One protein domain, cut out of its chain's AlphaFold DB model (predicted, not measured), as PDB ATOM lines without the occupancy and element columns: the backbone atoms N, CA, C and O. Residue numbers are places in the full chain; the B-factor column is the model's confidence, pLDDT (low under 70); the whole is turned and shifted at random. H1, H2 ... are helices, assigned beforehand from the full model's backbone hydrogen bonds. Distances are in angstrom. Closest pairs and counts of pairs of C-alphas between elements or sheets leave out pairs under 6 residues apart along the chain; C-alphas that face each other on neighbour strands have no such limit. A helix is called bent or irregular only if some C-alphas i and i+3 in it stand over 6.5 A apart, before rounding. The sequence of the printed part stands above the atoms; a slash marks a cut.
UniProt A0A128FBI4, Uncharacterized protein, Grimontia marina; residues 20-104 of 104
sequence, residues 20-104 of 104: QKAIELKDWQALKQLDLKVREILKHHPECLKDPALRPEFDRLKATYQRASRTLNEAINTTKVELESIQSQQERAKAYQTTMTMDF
ATOM      1  N   GLN A  20      27.284  20.556  25.449       92.94
ATOM      2  CA  GLN A  20      28.293  19.549  25.098       92.94
ATOM      3  C   GLN A  20      27.664  18.176  24.847       92.94
ATOM      4  O   GLN A  20      27.882  17.593  23.790       92.94
ATOM      5  N   LYS A  21      26.805  17.712  25.760       94.06
ATOM      6  CA  LYS A  21      26.104  16.433  25.603       94.06
ATOM      7  C   LYS A  21      25.199  16.410  24.365       94.06
ATOM      8  O   LYS A  21      25.158  15.409  23.661       94.06
ATOM      9  N   ALA A  22      24.491  17.504  24.079       92.50
ATOM     10  CA  ALA A  22      23.661  17.612  22.878       92.50
ATOM     11  C   ALA A  22      24.501  17.533  21.591       92.50
ATOM     12  O   ALA A  22      24.087  16.879  20.639       92.50
ATOM     13  N   ILE A  23      25.698  18.135  21.573       92.25
ATOM     14  CA  ILE A  23      26.644  18.019  20.449       92.25
ATOM     15  C   ILE A  23      27.110  16.569  20.280       92.25
ATOM     16  O   ILE A  23      27.086  16.051  19.167       92.25
ATOM     17  N   GLU A  24      27.520  15.909  21.368       92.38
ATOM     18  CA  GLU A  24      28.003  14.519  21.348       92.38
ATOM     19  C   GLU A  24      26.938  13.545  20.837       92.38
ATOM     20  O   GLU A  24      27.233  12.668  20.028       92.38
ATOM     21  N   LEU A  25      25.688  13.736  21.262       93.19
ATOM     22  CA  LEU A  25      24.550  12.922  20.837       93.19
ATOM     23  C   LEU A  25      23.975  13.338  19.474       93.19
ATOM     24  O   LEU A  25      23.021  12.713  19.015       93.19
ATOM     25  N   LYS A  26      24.521  14.383  18.832       90.31
ATOM     26  CA  LYS A  26      23.966  15.004  17.614       90.31
ATOM     27  C   LYS A  26      22.479  15.375  17.758       90.31
ATOM     28  O   LYS A  26      21.721  15.355  16.792       90.31
ATOM     29  N   ASP A  27      22.059  15.735  18.970       93.44
ATOM     30  CA  ASP A  27      20.696  16.168  19.271       93.44
ATOM     31  C   ASP A  27      20.541  17.661  18.945       93.44
ATOM     32  O   ASP A  27      20.671  18.558  19.788       93.44
ATOM     33  N   TRP A  28      20.280  17.933  17.666       89.69
ATOM     34  CA  TRP A  28      20.138  19.293  17.144       89.69
ATOM     35  C   TRP A  28      18.924  20.027  17.715       89.69
ATOM     36  O   TRP A  28      18.938  21.255  17.835       89.69
ATOM     37  N   GLN A  29      17.879  19.290  18.095       91.31
ATOM     38  CA  GLN A  29      16.683  19.875  18.683       91.31
ATOM     39  C   GLN A  29      16.975  20.374  20.099       91.31
ATOM     40  O   GLN A  29      16.656  21.525  20.410       91.31
ATOM     41  N   ALA A  30      17.630  19.563  20.933       91.25
ATOM     42  CA  ALA A  30      18.069  19.992  22.257       91.25
ATOM     43  C   ALA A  30      19.045  21.175  22.172       91.25
ATOM     44  O   ALA A  30      18.905  22.137  22.931       91.25
ATOM     45  N   LEU A  31      19.979  21.153  21.213       91.75
ATOM     46  CA  LEU A  31      20.916  22.256  20.988       91.75
ATOM     47  C   LEU A  31      20.189  23.578  20.683       91.75
ATOM     48  O   LEU A  31      20.518  24.609  21.272       91.75
ATOM     49  N   LYS A  32      19.160  23.545  19.825       91.62
ATOM     50  CA  LYS A  32      18.324  24.717  19.512       91.62
ATOM     51  C   LYS A  32      17.597  25.252  20.746       91.62
ATOM     52  O   LYS A  32      17.575  26.459  20.963       91.62
ATOM     53  N   GLN A  33      17.008  24.373  21.558       93.50
ATOM     54  CA  GLN A  33      16.297  24.787  22.774       93.50
ATOM     55  C   GLN A  33      17.241  25.432  23.798       93.50
ATOM     56  O   GLN A  33      16.894  26.433  24.423       93.50
ATOM     57  N   LEU A  34      18.454  24.892  23.942       92.19
ATOM     58  CA  LEU A  34      19.478  25.473  24.809       92.19
ATOM     59  C   LEU A  34      19.929  26.853  24.308       92.19
ATOM     60  O   LEU A  34      20.035  27.768  25.118       92.19
ATOM     61  N   ASP A  35      20.145  27.025  22.997       91.38
ATOM     62  CA  ASP A  35      20.477  28.330  22.395       91.38
ATOM     63  C   ASP A  35      19.384  29.380  22.643       91.38
ATOM     64  O   ASP A  35      19.681  30.487  23.093       91.38
ATOM     65  N   LEU A  36      18.113  29.022  22.436       92.25
ATOM     66  CA  LEU A  36      16.982  29.913  22.722       92.25
ATOM     67  C   LEU A  36      16.964  30.343  24.191       92.25
ATOM     68  O   LEU A  36      16.887  31.537  24.477       92.25
ATOM     69  N   LYS A  37      17.148  29.391  25.111       89.94
ATOM     70  CA  LYS A  37      17.199  29.677  26.546       89.94
ATOM     71  C   LYS A  37      18.337  30.634  26.909       89.94
ATOM     72  O   LYS A  37      18.148  31.529  27.728       89.94
ATOM     73  N   VAL A  38      19.518  30.473  26.309       90.38
ATOM     74  CA  VAL A  38      20.647  31.394  26.530       90.38
ATOM     75  C   VAL A  38      20.325  32.788  26.004       90.38
ATOM     76  O   VAL A  38      20.589  33.768  26.695       90.38
ATOM     77  N   ARG A  39      19.707  32.903  24.825       91.25
ATOM     78  CA  ARG A  39      19.287  34.203  24.279       91.25
ATOM     79  C   ARG A  39      18.261  34.896  25.166       91.25
ATOM     80  O   ARG A  39      18.377  36.099  25.369       91.25
ATOM     81  N   GLU A  40      17.290  34.163  25.704       90.44
ATOM     82  CA  GLU A  40      16.309  34.713  26.646       90.44
ATOM     83  C   GLU A  40      16.980  35.231  27.920       90.44
ATOM     84  O   GLU A  40      16.711  36.356  28.336       90.44
ATOM     85  N   ILE A  41      17.913  34.460  28.487       87.56
ATOM     86  CA  ILE A  41      18.708  34.872  29.652       87.56
ATOM     87  C   ILE A  41      19.463  36.172  29.355       87.56
ATOM     88  O   ILE A  41      19.367  37.126  30.120       87.56
ATOM     89  N   LEU A  42      20.170  36.242  28.225       88.00
ATOM     90  CA  LEU A  42      20.947  37.424  27.845       88.00
ATOM     91  C   LEU A  42      20.071  38.637  27.510       88.00
ATOM     92  O   LEU A  42      20.495  39.773  27.712       88.00
ATOM     93  N   LYS A  43      18.856  38.407  27.004       89.88
ATOM     94  CA  LYS A  43      17.884  39.461  26.704       89.88
ATOM     95  C   LYS A  43      17.276  40.050  27.976       89.88
ATOM     96  O   LYS A  43      17.064  41.257  28.032       89.88
ATOM     97  N   HIS A  44      16.968  39.211  28.963       88.38
ATOM     98  CA  HIS A  44      16.327  39.640  30.207       88.38
ATOM     99  C   HIS A  44      17.314  40.115  31.272       88.38
ATOM    100  O   HIS A  44      16.942  40.947  32.093       88.38
ATOM    101  N   HIS A  45      18.556  39.633  31.226       86.62
ATOM    102  CA  HIS A  45      19.589  39.928  32.215       86.62
ATOM    103  C   HIS A  45      20.946  40.232  31.558       86.62
ATOM    104  O   HIS A  45      21.917  39.480  31.716       86.62
ATOM    105  N   PRO A  46      21.051  41.327  30.783       85.94
ATOM    106  CA  PRO A  46      22.308  41.719  30.146       85.94
ATOM    107  C   PRO A  46      23.420  42.042  31.161       85.94
ATOM    108  O   PRO A  46      24.603  41.962  30.827       85.94
ATOM    109  N   GLU A  47      23.071  42.381  32.405       84.88
ATOM    110  CA  GLU A  47      24.009  42.630  33.501       84.88
ATOM    111  C   GLU A  47      24.903  41.423  33.821       84.88
ATOM    112  O   GLU A  47      26.057  41.610  34.209       84.88
ATOM    113  N   CYS A  48      24.440  40.197  33.560       83.62
ATOM    114  CA  CYS A  48      25.210  38.975  33.795       83.62
ATOM    115  C   CYS A  48      26.484  38.888  32.944       83.62
ATOM    116  O   CYS A  48      27.432  38.210  33.329       83.62
ATOM    117  N   LEU A  49      26.538  39.589  31.806       81.81
ATOM    118  CA  LEU A  49      27.740  39.662  30.967       81.81
ATOM    119  C   LEU A  49      28.837  40.551  31.568       81.81
ATOM    120  O   LEU A  49      30.000  40.435  31.183       81.81
ATOM    121  N   LYS A  50      28.469  41.460  32.478       85.00
ATOM    122  CA  LYS A  50      29.404  42.362  33.160       85.00
ATOM    123  C   LYS A  50      29.942  41.764  34.458       85.00
ATOM    124  O   LYS A  50      30.917  42.287  34.989       85.00
ATOM    125  N   ASP A  51      29.332  40.687  34.949       85.56
ATOM    126  CA  ASP A  51      29.771  40.001  36.159       85.56
ATOM    127  C   ASP A  51      31.093  39.243  35.897       85.56
ATOM    128  O   ASP A  51      31.120  38.278  35.117       85.56
ATOM    129  N   PRO A  52      32.206  39.643  36.542       84.94
ATOM    130  CA  PRO A  52      33.495  38.984  36.361       84.94
ATOM    131  C   PRO A  52      33.488  37.516  36.815       84.94
ATOM    132  O   PRO A  52      34.268  36.727  36.283       84.94
ATOM    133  N   ALA A  53      32.607  37.124  37.742       86.06
ATOM    134  CA  ALA A  53      32.486  35.739  38.196       86.06
ATOM    135  C   ALA A  53      31.813  34.833  37.150       86.06
ATOM    136  O   ALA A  53      32.119  33.641  37.074       86.06
ATOM    137  N   LEU A  54      30.924  35.386  36.318       85.94
ATOM    138  CA  LEU A  54      30.225  34.648  35.257       85.94
ATOM    139  C   LEU A  54      31.013  34.608  33.945       85.94
ATOM    140  O   LEU A  54      30.852  33.673  33.158       85.94
ATOM    141  N   ARG A  55      31.889  35.591  33.720       87.31
ATOM    142  CA  ARG A  55      32.721  35.720  32.518       87.31
ATOM    143  C   ARG A  55      33.413  34.419  32.066       87.31
ATOM    144  O   ARG A  55      33.218  34.055  30.907       87.31
ATOM    145  N   PRO A  56      34.142  33.668  32.918       89.19
ATOM    146  CA  PRO A  56      34.804  32.440  32.472       89.19
ATOM    147  C   PRO A  56      33.819  31.353  32.016       89.19
ATOM    148  O   PRO A  56      34.127  30.584  31.107       89.19
ATOM    149  N   GLU A  57      32.631  31.273  32.620       89.25
ATOM    150  CA  GLU A  57      31.615  30.303  32.200       89.25
ATOM    151  C   GLU A  57      30.937  30.733  30.891       89.25
ATOM    152  O   GLU A  57      30.676  29.886  30.040       89.25
ATOM    153  N   PHE A  58      30.730  32.035  30.665       89.25
ATOM    154  CA  PHE A  58      30.267  32.539  29.368       89.25
ATOM    155  C   PHE A  58      31.290  32.317  28.249       89.25
ATOM    156  O   PHE A  58      30.899  31.944  27.141       89.25
ATOM    157  N   ASP A  59      32.586  32.469  28.525       91.62
ATOM    158  CA  ASP A  59      33.641  32.172  27.550       91.62
ATOM    159  C   ASP A  59      33.657  30.677  27.182       91.62
ATOM    160  O   ASP A  59      33.728  30.318  26.002       91.62
ATOM    161  N   ARG A  60      33.492  29.787  28.169       92.19
ATOM    162  CA  ARG A  60      33.342  28.335  27.940       92.19
ATOM    163  C   ARG A  60      32.086  27.999  27.146       92.19
ATOM    164  O   ARG A  60      32.138  27.173  26.229       92.19
ATOM    165  N   LEU A  61      30.966  28.631  27.481       91.75
ATOM    166  CA  LEU A  61      29.707  28.454  26.774       91.75
ATOM    167  C   LEU A  61      29.849  28.893  25.310       91.75
ATOM    168  O   LEU A  61      29.471  28.150  24.405       91.75
ATOM    169  N   LYS A  62      30.481  30.044  25.060       92.69
ATOM    170  CA  LYS A  62      30.773  30.551  23.713       92.69
ATOM    171  C   LYS A  62      31.647  29.585  22.916       92.69
ATOM    172  O   LYS A  62      31.304  29.264  21.779       92.69
ATOM    173  N   ALA A  63      32.739  29.094  23.499       93.81
ATOM    174  CA  ALA A  63      33.601  28.107  22.847       93.81
ATOM    175  C   ALA A  63      32.833  26.815  22.514       93.81
ATOM    176  O   ALA A  63      32.990  26.244  21.433       93.81
ATOM    177  N   THR A  64      31.940  26.389  23.409       92.19
ATOM    178  CA  THR A  64      31.077  25.222  23.198       92.19
ATOM    179  C   THR A  64      30.105  25.444  22.035       92.19
ATOM    180  O   THR A  64      29.998  24.578  21.169       92.19
ATOM    181  N   TYR A  65      29.456  26.608  21.941       91.69
ATOM    182  CA  TYR A  65      28.588  26.935  20.802       91.69
ATOM    183  C   TYR A  65      29.349  27.050  19.478       91.69
ATOM    184  O   TYR A  65      28.848  26.611  18.443       91.69
ATOM    185  N   GLN A  66      30.575  27.581  19.487       91.94
ATOM    186  CA  GLN A  66      31.426  27.594  18.294       91.94
ATOM    187  C   GLN A  66      31.739  26.175  17.813       91.94
ATOM    188  O   GLN A  66      31.666  25.904  16.614       91.94
ATOM    189  N   ARG A  67      32.036  25.257  18.740       92.12
ATOM    190  CA  ARG A  67      32.199  23.835  18.418       92.12
ATOM    191  C   ARG A  67      30.906  23.247  17.857       92.12
ATOM    192  O   ARG A  67      30.952  22.609  16.813       92.12
ATOM    193  N   ALA A  68      29.768  23.529  18.491       90.06
ATOM    194  CA  ALA A  68      28.456  23.074  18.036       90.06
ATOM    195  C   ALA A  68      28.172  23.491  16.587       90.06
ATOM    196  O   ALA A  68      27.743  22.674  15.779       90.06
ATOM    197  N   SER A  69      28.464  24.749  16.245       90.44
ATOM    198  CA  SER A  69      28.283  25.281  14.893       90.44
ATOM    199  C   SER A  69      29.163  24.569  13.863       90.44
ATOM    200  O   SER A  69      28.677  24.240  12.782       90.44
ATOM    201  N   ARG A  70      30.429  24.282  14.194       92.31
ATOM    202  CA  ARG A  70      31.316  23.510  13.307       92.31
ATOM    203  C   ARG A  70      30.796  22.092  13.096       92.31
ATOM    204  O   ARG A  70      30.636  21.680  11.954       92.31
ATOM    205  N   THR A  71      30.451  21.396  14.176       91.75
ATOM    206  CA  THR A  71      29.939  20.021  14.111       91.75
ATOM    207  C   THR A  71      28.607  19.937  13.360       91.75
ATOM    208  O   THR A  71      28.380  18.986  12.616       91.75
ATOM    209  N   LEU A  72      27.739  20.946  13.488       90.25
ATOM    210  CA  LEU A  72      26.509  21.032  12.699       90.25
ATOM    211  C   LEU A  72      26.806  21.242  11.206       90.25
ATOM    212  O   LEU A  72      26.200  20.577  10.374       90.25
ATOM    213  N   ASN A  73      27.743  22.127  10.856       90.62
ATOM    214  CA  ASN A  73      28.140  22.347   9.460       90.62
ATOM    215  C   ASN A  73      28.744  21.086   8.827       90.62
ATOM    216  O   ASN A  73      28.422  20.758   7.688       90.62
ATOM    217  N   GLU A  74      29.584  20.365   9.568       91.56
ATOM    218  CA  GLU A  74      30.116  19.065   9.149       91.56
ATOM    219  C   GLU A  74      28.983  18.063   8.908       91.56
ATOM    220  O   GLU A  74      28.920  17.471   7.835       91.56
ATOM    221  N   ALA A  75      28.037  17.940   9.847       89.75
ATOM    222  CA  ALA A  75      26.886  17.052   9.696       89.75
ATOM    223  C   ALA A  75      26.031  17.405   8.467       89.75
ATOM    224  O   ALA A  75      25.662  16.515   7.706       89.75
ATOM    225  N   ILE A  76      25.768  18.695   8.231       90.25
ATOM    226  CA  ILE A  76      25.035  19.167   7.046       90.25
ATOM    227  C   ILE A  76      25.772  18.778   5.763       90.25
ATOM    228  O   ILE A  76      25.142  18.315   4.815       90.25
ATOM    229  N   ASN A  77      27.092  18.964   5.715       91.81
ATOM    230  CA  ASN A  77      27.883  18.620   4.537       91.81
ATOM    231  C   ASN A  77      27.888  17.108   4.283       91.81
ATOM    232  O   ASN A  77      27.683  16.699   3.145       91.81
ATOM    233  N   THR A  78      28.036  16.284   5.324       91.44
ATOM    234  CA  THR A  78      27.934  14.822   5.197       91.44
ATOM    235  C   THR A  78      26.574  14.411   4.642       91.44
ATOM    236  O   THR A  78      26.514  13.674   3.664       91.44
ATOM    237  N   THR A  79      25.481  14.944   5.195       89.94
ATOM    238  CA  THR A  79      24.130  14.629   4.711       89.94
ATOM    239  C   THR A  79      23.916  15.068   3.261       89.94
ATOM    240  O   THR A  79      23.250  14.366   2.506       89.94
ATOM    241  N   LYS A  80      24.493  16.197   2.827       90.38
ATOM    242  CA  LYS A  80      24.435  16.616   1.415       90.38
ATOM    243  C   LYS A  80      25.126  15.615   0.490       90.38
ATOM    244  O   LYS A  80      24.530  15.219  -0.504       90.38
ATOM    245  N   VAL A  81      26.331  15.172   0.848       91.31
ATOM    246  CA  VAL A  81      27.081  14.172   0.069       91.31
ATOM    247  C   VAL A  81      26.313  12.846  -0.008       91.31
ATOM    248  O   VAL A  81      26.227  12.233  -1.070       91.31
ATOM    249  N   GLU A  82      25.706  12.412   1.099       89.44
ATOM    250  CA  GLU A  82      24.866  11.209   1.124       89.44
ATOM    251  C   GLU A  82      23.640  11.343   0.208       89.44
ATOM    252  O   GLU A  82      23.331  10.418  -0.545       89.44
ATOM    253  N   LEU A  83      22.972  12.501   0.211       89.19
ATOM    254  CA  LEU A  83      21.830  12.771  -0.666       89.19
ATOM    255  C   LEU A  83      22.215  12.756  -2.151       89.19
ATOM    256  O   LEU A  83      21.507  12.143  -2.948       89.19
ATOM    257  N   GLU A  84      23.337  13.375  -2.523       88.56
ATOM    258  CA  GLU A  84      23.852  13.358  -3.900       88.56
ATOM    259  C   GLU A  84      24.180  11.930  -4.361       88.56
ATOM    260  O   GLU A  84      23.835  11.528  -5.476       88.56
ATOM    261  N   SER A  85      24.773  11.119  -3.479       89.19
ATOM    262  CA  SER A  85      25.032   9.702  -3.755       89.19
ATOM    263  C   SER A  85      23.735   8.921  -3.989       89.19
ATOM    264  O   SER A  85      23.651   8.143  -4.943       89.19
ATOM    265  N   ILE A  86      22.711   9.121  -3.153       88.75
ATOM    266  CA  ILE A  86      21.405   8.456  -3.307       88.75
ATOM    267  C   ILE A  86      20.741   8.865  -4.628       88.75
ATOM    268  O   ILE A  86      20.228   8.005  -5.345       88.75
ATOM    269  N   GLN A  87      20.786  10.150  -4.987       85.56
ATOM    270  CA  GLN A  87      20.247  10.635  -6.260       85.56
ATOM    271  C   GLN A  87      20.957   9.986  -7.452       85.56
ATOM    272  O   GLN A  87      20.291   9.437  -8.329       85.56
ATOM    273  N   SER A  88      22.292   9.940  -7.440       82.50
ATOM    274  CA  SER A  88      23.069   9.295  -8.503       82.50
ATOM    275  C   SER A  88      22.745   7.801  -8.641       82.50
ATOM    276  O   SER A  88      22.615   7.278  -9.751       82.50
ATOM    277  N   GLN A  89      22.565   7.096  -7.521       84.31
ATOM    278  CA  GLN A  89      22.141   5.693  -7.530       84.31
ATOM    279  C   GLN A  89      20.735   5.524  -8.114       84.31
ATOM    280  O   GLN A  89      20.507   4.604  -8.901       84.31
ATOM    281  N   GLN A  90      19.807   6.423  -7.780       85.31
ATOM    282  CA  GLN A  90      18.449   6.399  -8.317       85.31
ATOM    283  C   GLN A  90      18.426   6.663  -9.830       85.31
ATOM    284  O   GLN A  90      17.693   5.990 -10.555       85.31
ATOM    285  N   GLU A  91      19.231   7.605 -10.325       83.56
ATOM    286  CA  GLU A  91      19.361   7.882 -11.760       83.56
ATOM    287  C   GLU A  91      19.931   6.681 -12.520       83.56
ATOM    288  O   GLU A  91      19.372   6.277 -13.542       83.56
ATOM    289  N   ARG A  92      20.977   6.037 -11.984       80.56
ATOM    290  CA  ARG A  92      21.525   4.800 -12.563       80.56
ATOM    291  C   ARG A  92      20.496   3.673 -12.585       80.56
ATOM    292  O   ARG A  92      20.353   3.007 -13.606       80.56
ATOM    293  N   ALA A  93      19.754   3.471 -11.495       83.00
ATOM    294  CA  ALA A  93      18.712   2.449 -11.432       83.00
ATOM    295  C   ALA A  93      17.615   2.681 -12.486       83.00
ATOM    296  O   ALA A  93      17.210   1.740 -13.166       83.00
ATOM    297  N   LYS A  94      17.185   3.937 -12.679       82.25
ATOM    298  CA  LYS A  94      16.224   4.306 -13.731       82.25
ATOM    299  C   LYS A  94      16.772   4.052 -15.136       82.25
ATOM    300  O   LYS A  94      16.041   3.537 -15.978       82.25
ATOM    301  N   ALA A  95      18.041   4.375 -15.392       79.69
ATOM    302  CA  ALA A  95      18.676   4.121 -16.686       79.69
ATOM    303  C   ALA A  95      18.732   2.616 -17.009       79.69
ATOM    304  O   ALA A  95      18.379   2.211 -18.118       79.69
ATOM    305  N   TYR A  96      19.085   1.778 -16.027       81.25
ATOM    306  CA  TYR A  96      19.072   0.323 -16.195       81.25
ATOM    307  C   TYR A  96      17.666  -0.228 -16.435       81.25
ATOM    308  O   TYR A  96      17.489  -1.032 -17.347       81.25
ATOM    309  N   GLN A  97      16.661   0.234 -15.682       75.56
ATOM    310  CA  GLN A  97      15.268  -0.160 -15.920       75.56
ATOM    311  C   GLN A  97      14.796   0.231 -17.322       75.56
ATOM    312  O   GLN A  97      14.204  -0.593 -18.007       75.56
ATOM    313  N   THR A  98      15.107   1.451 -17.766       78.44
ATOM    314  CA  THR A  98      14.694   1.957 -19.085       78.44
ATOM    315  C   THR A  98      15.324   1.149 -20.217       78.44
ATOM    316  O   THR A  98      14.630   0.769 -21.156       78.44
ATOM    317  N   THR A  99      16.618   0.832 -20.099       73.19
ATOM    318  CA  THR A  99      17.338   0.002 -21.080       73.19
ATOM    319  C   THR A  99      16.749  -1.409 -21.118       73.19
ATOM    320  O   THR A  99      16.374  -1.888 -22.181       73.19
ATOM    321  N   MET A 100      16.531  -2.033 -19.953       68.69
ATOM    322  CA  MET A 100      15.903  -3.357 -19.872       68.69
ATOM    323  C   MET A 100      14.506  -3.407 -20.495       68.69
ATOM    324  O   MET A 100      14.145  -4.435 -21.044       68.69
ATOM    325  N   THR A 101      13.714  -2.337 -20.418       70.00
ATOM    326  CA  THR A 101      12.381  -2.284 -21.042       70.00
ATOM    327  C   THR A 101      12.389  -1.938 -22.534       70.00
ATOM    328  O   THR A 101      11.346  -2.061 -23.163       70.00
ATOM    329  N   MET A 102      13.514  -1.476 -23.089       61.81
ATOM    330  CA  MET A 102      13.667  -1.175 -24.523       61.81
ATOM    331  C   MET A 102      14.268  -2.346 -25.320       61.81
ATOM    332  O   MET A 102      14.114  -2.379 -26.536       61.81
ATOM    333  N   ASP A 103      14.933  -3.292 -24.651       56.06
ATOM    334  CA  ASP A 103      15.496  -4.520 -25.238       56.06
ATOM    335  C   ASP A 103      14.485  -5.700 -25.320       56.06
ATOM    336  O   ASP A 103      14.878  -6.830 -25.620       56.06
ATOM    337  N   PHE A 104      13.189  -5.453 -25.078       48.19
ATOM    338  CA  PHE A 104      12.062  -6.378 -25.313       48.19
ATOM    339  C   PHE A 104      11.067  -5.772 -26.306       48.19
ATOM    340  O   PHE A 104      10.465  -6.559 -27.072       48.19
TER     341      PHE A 104
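AT A GLANCE: This is residues 20 to 104 of the 104 residues of an uncharacterized protein of Grimontia marina (UniProt A0A128FBI4). One very long straight helix, H4, makes the length of the model, and its first part makes a narrow, open V with the shorter helix H2, which runs the opposite way. The short H3 and the links at its ends bridge the wide end of the V, the short H1 packs on residues 64 to 71 of H4 near the narrow end, and residues 76 to 104, of which 76 to 102 belong to H4, stick out as a long free arm. The printed part has 85 residues with four named helices, in the order H1, H2, H3, H4, and no named strand; the class is all helix. It is extended, with a radius of gyration of the C-alphas of 22.8 A, and the C-alphas span 79 by 20 by 17 A, a rod.

HOW THE PARTS SIT: H1, residues 20 to 24, and H2, residues 28 to 44, touch only at the corner by their tight link; the closest C-alphas are those of Ala 22 and Leu 31, 5.7 A apart, and of H2 residues 28 to 31 alone take part. H3, residues 46 to 49, is close to H2 but not clearly touching, with the C-alphas of Leu 42 and Cys 48 closest at 7.5 A. H1 and H3 are apart. H4, residues 55 to 102, touches H1 with residues 64 to 71 alone; the closest C-alphas are those of Ile 23 and Ala 68, 5.9 A apart. H2 and H4 run opposite ways at a shallow tilt of 34 degrees, only just short of steep. They are close but not clearly touching, with the closest C-alphas, those of Trp 28 and Leu 72, 8.0 A apart. H3 and H4 are also close but not clearly touching, with the C-alphas of Leu 49 and Arg 55 closest at 6.5 A. In H1, H2 and H4 every pair of O i and N i+4 is within hydrogen-bond range; H3 is too short for such a pair, and its one pair of O i and N i+3 is within range.

IN THESE COORDINATES: H1 begins at C-alpha 20 at (28.293, 19.549, 25.098) and measures 6.3 A from first to last C-alpha. H2 measures 24.5 A and ends at C-alpha 44 at (16.327, 39.640, 30.207). H3 measures 5.9 A. H4 measures 70.6 A and ends at C-alpha 102 at (13.667, -1.175, -24.523). No helix is bent or irregular.

THE WHOLE: The C-alphas farthest apart are those of Pro 52 and Phe 104, the chain's last residue, at 79.5 A. The printed part has no cut, and its three links are tight. The mean pLDDT of the printed part is 87.0, with residue 100 and residues 102 to 104 under 70.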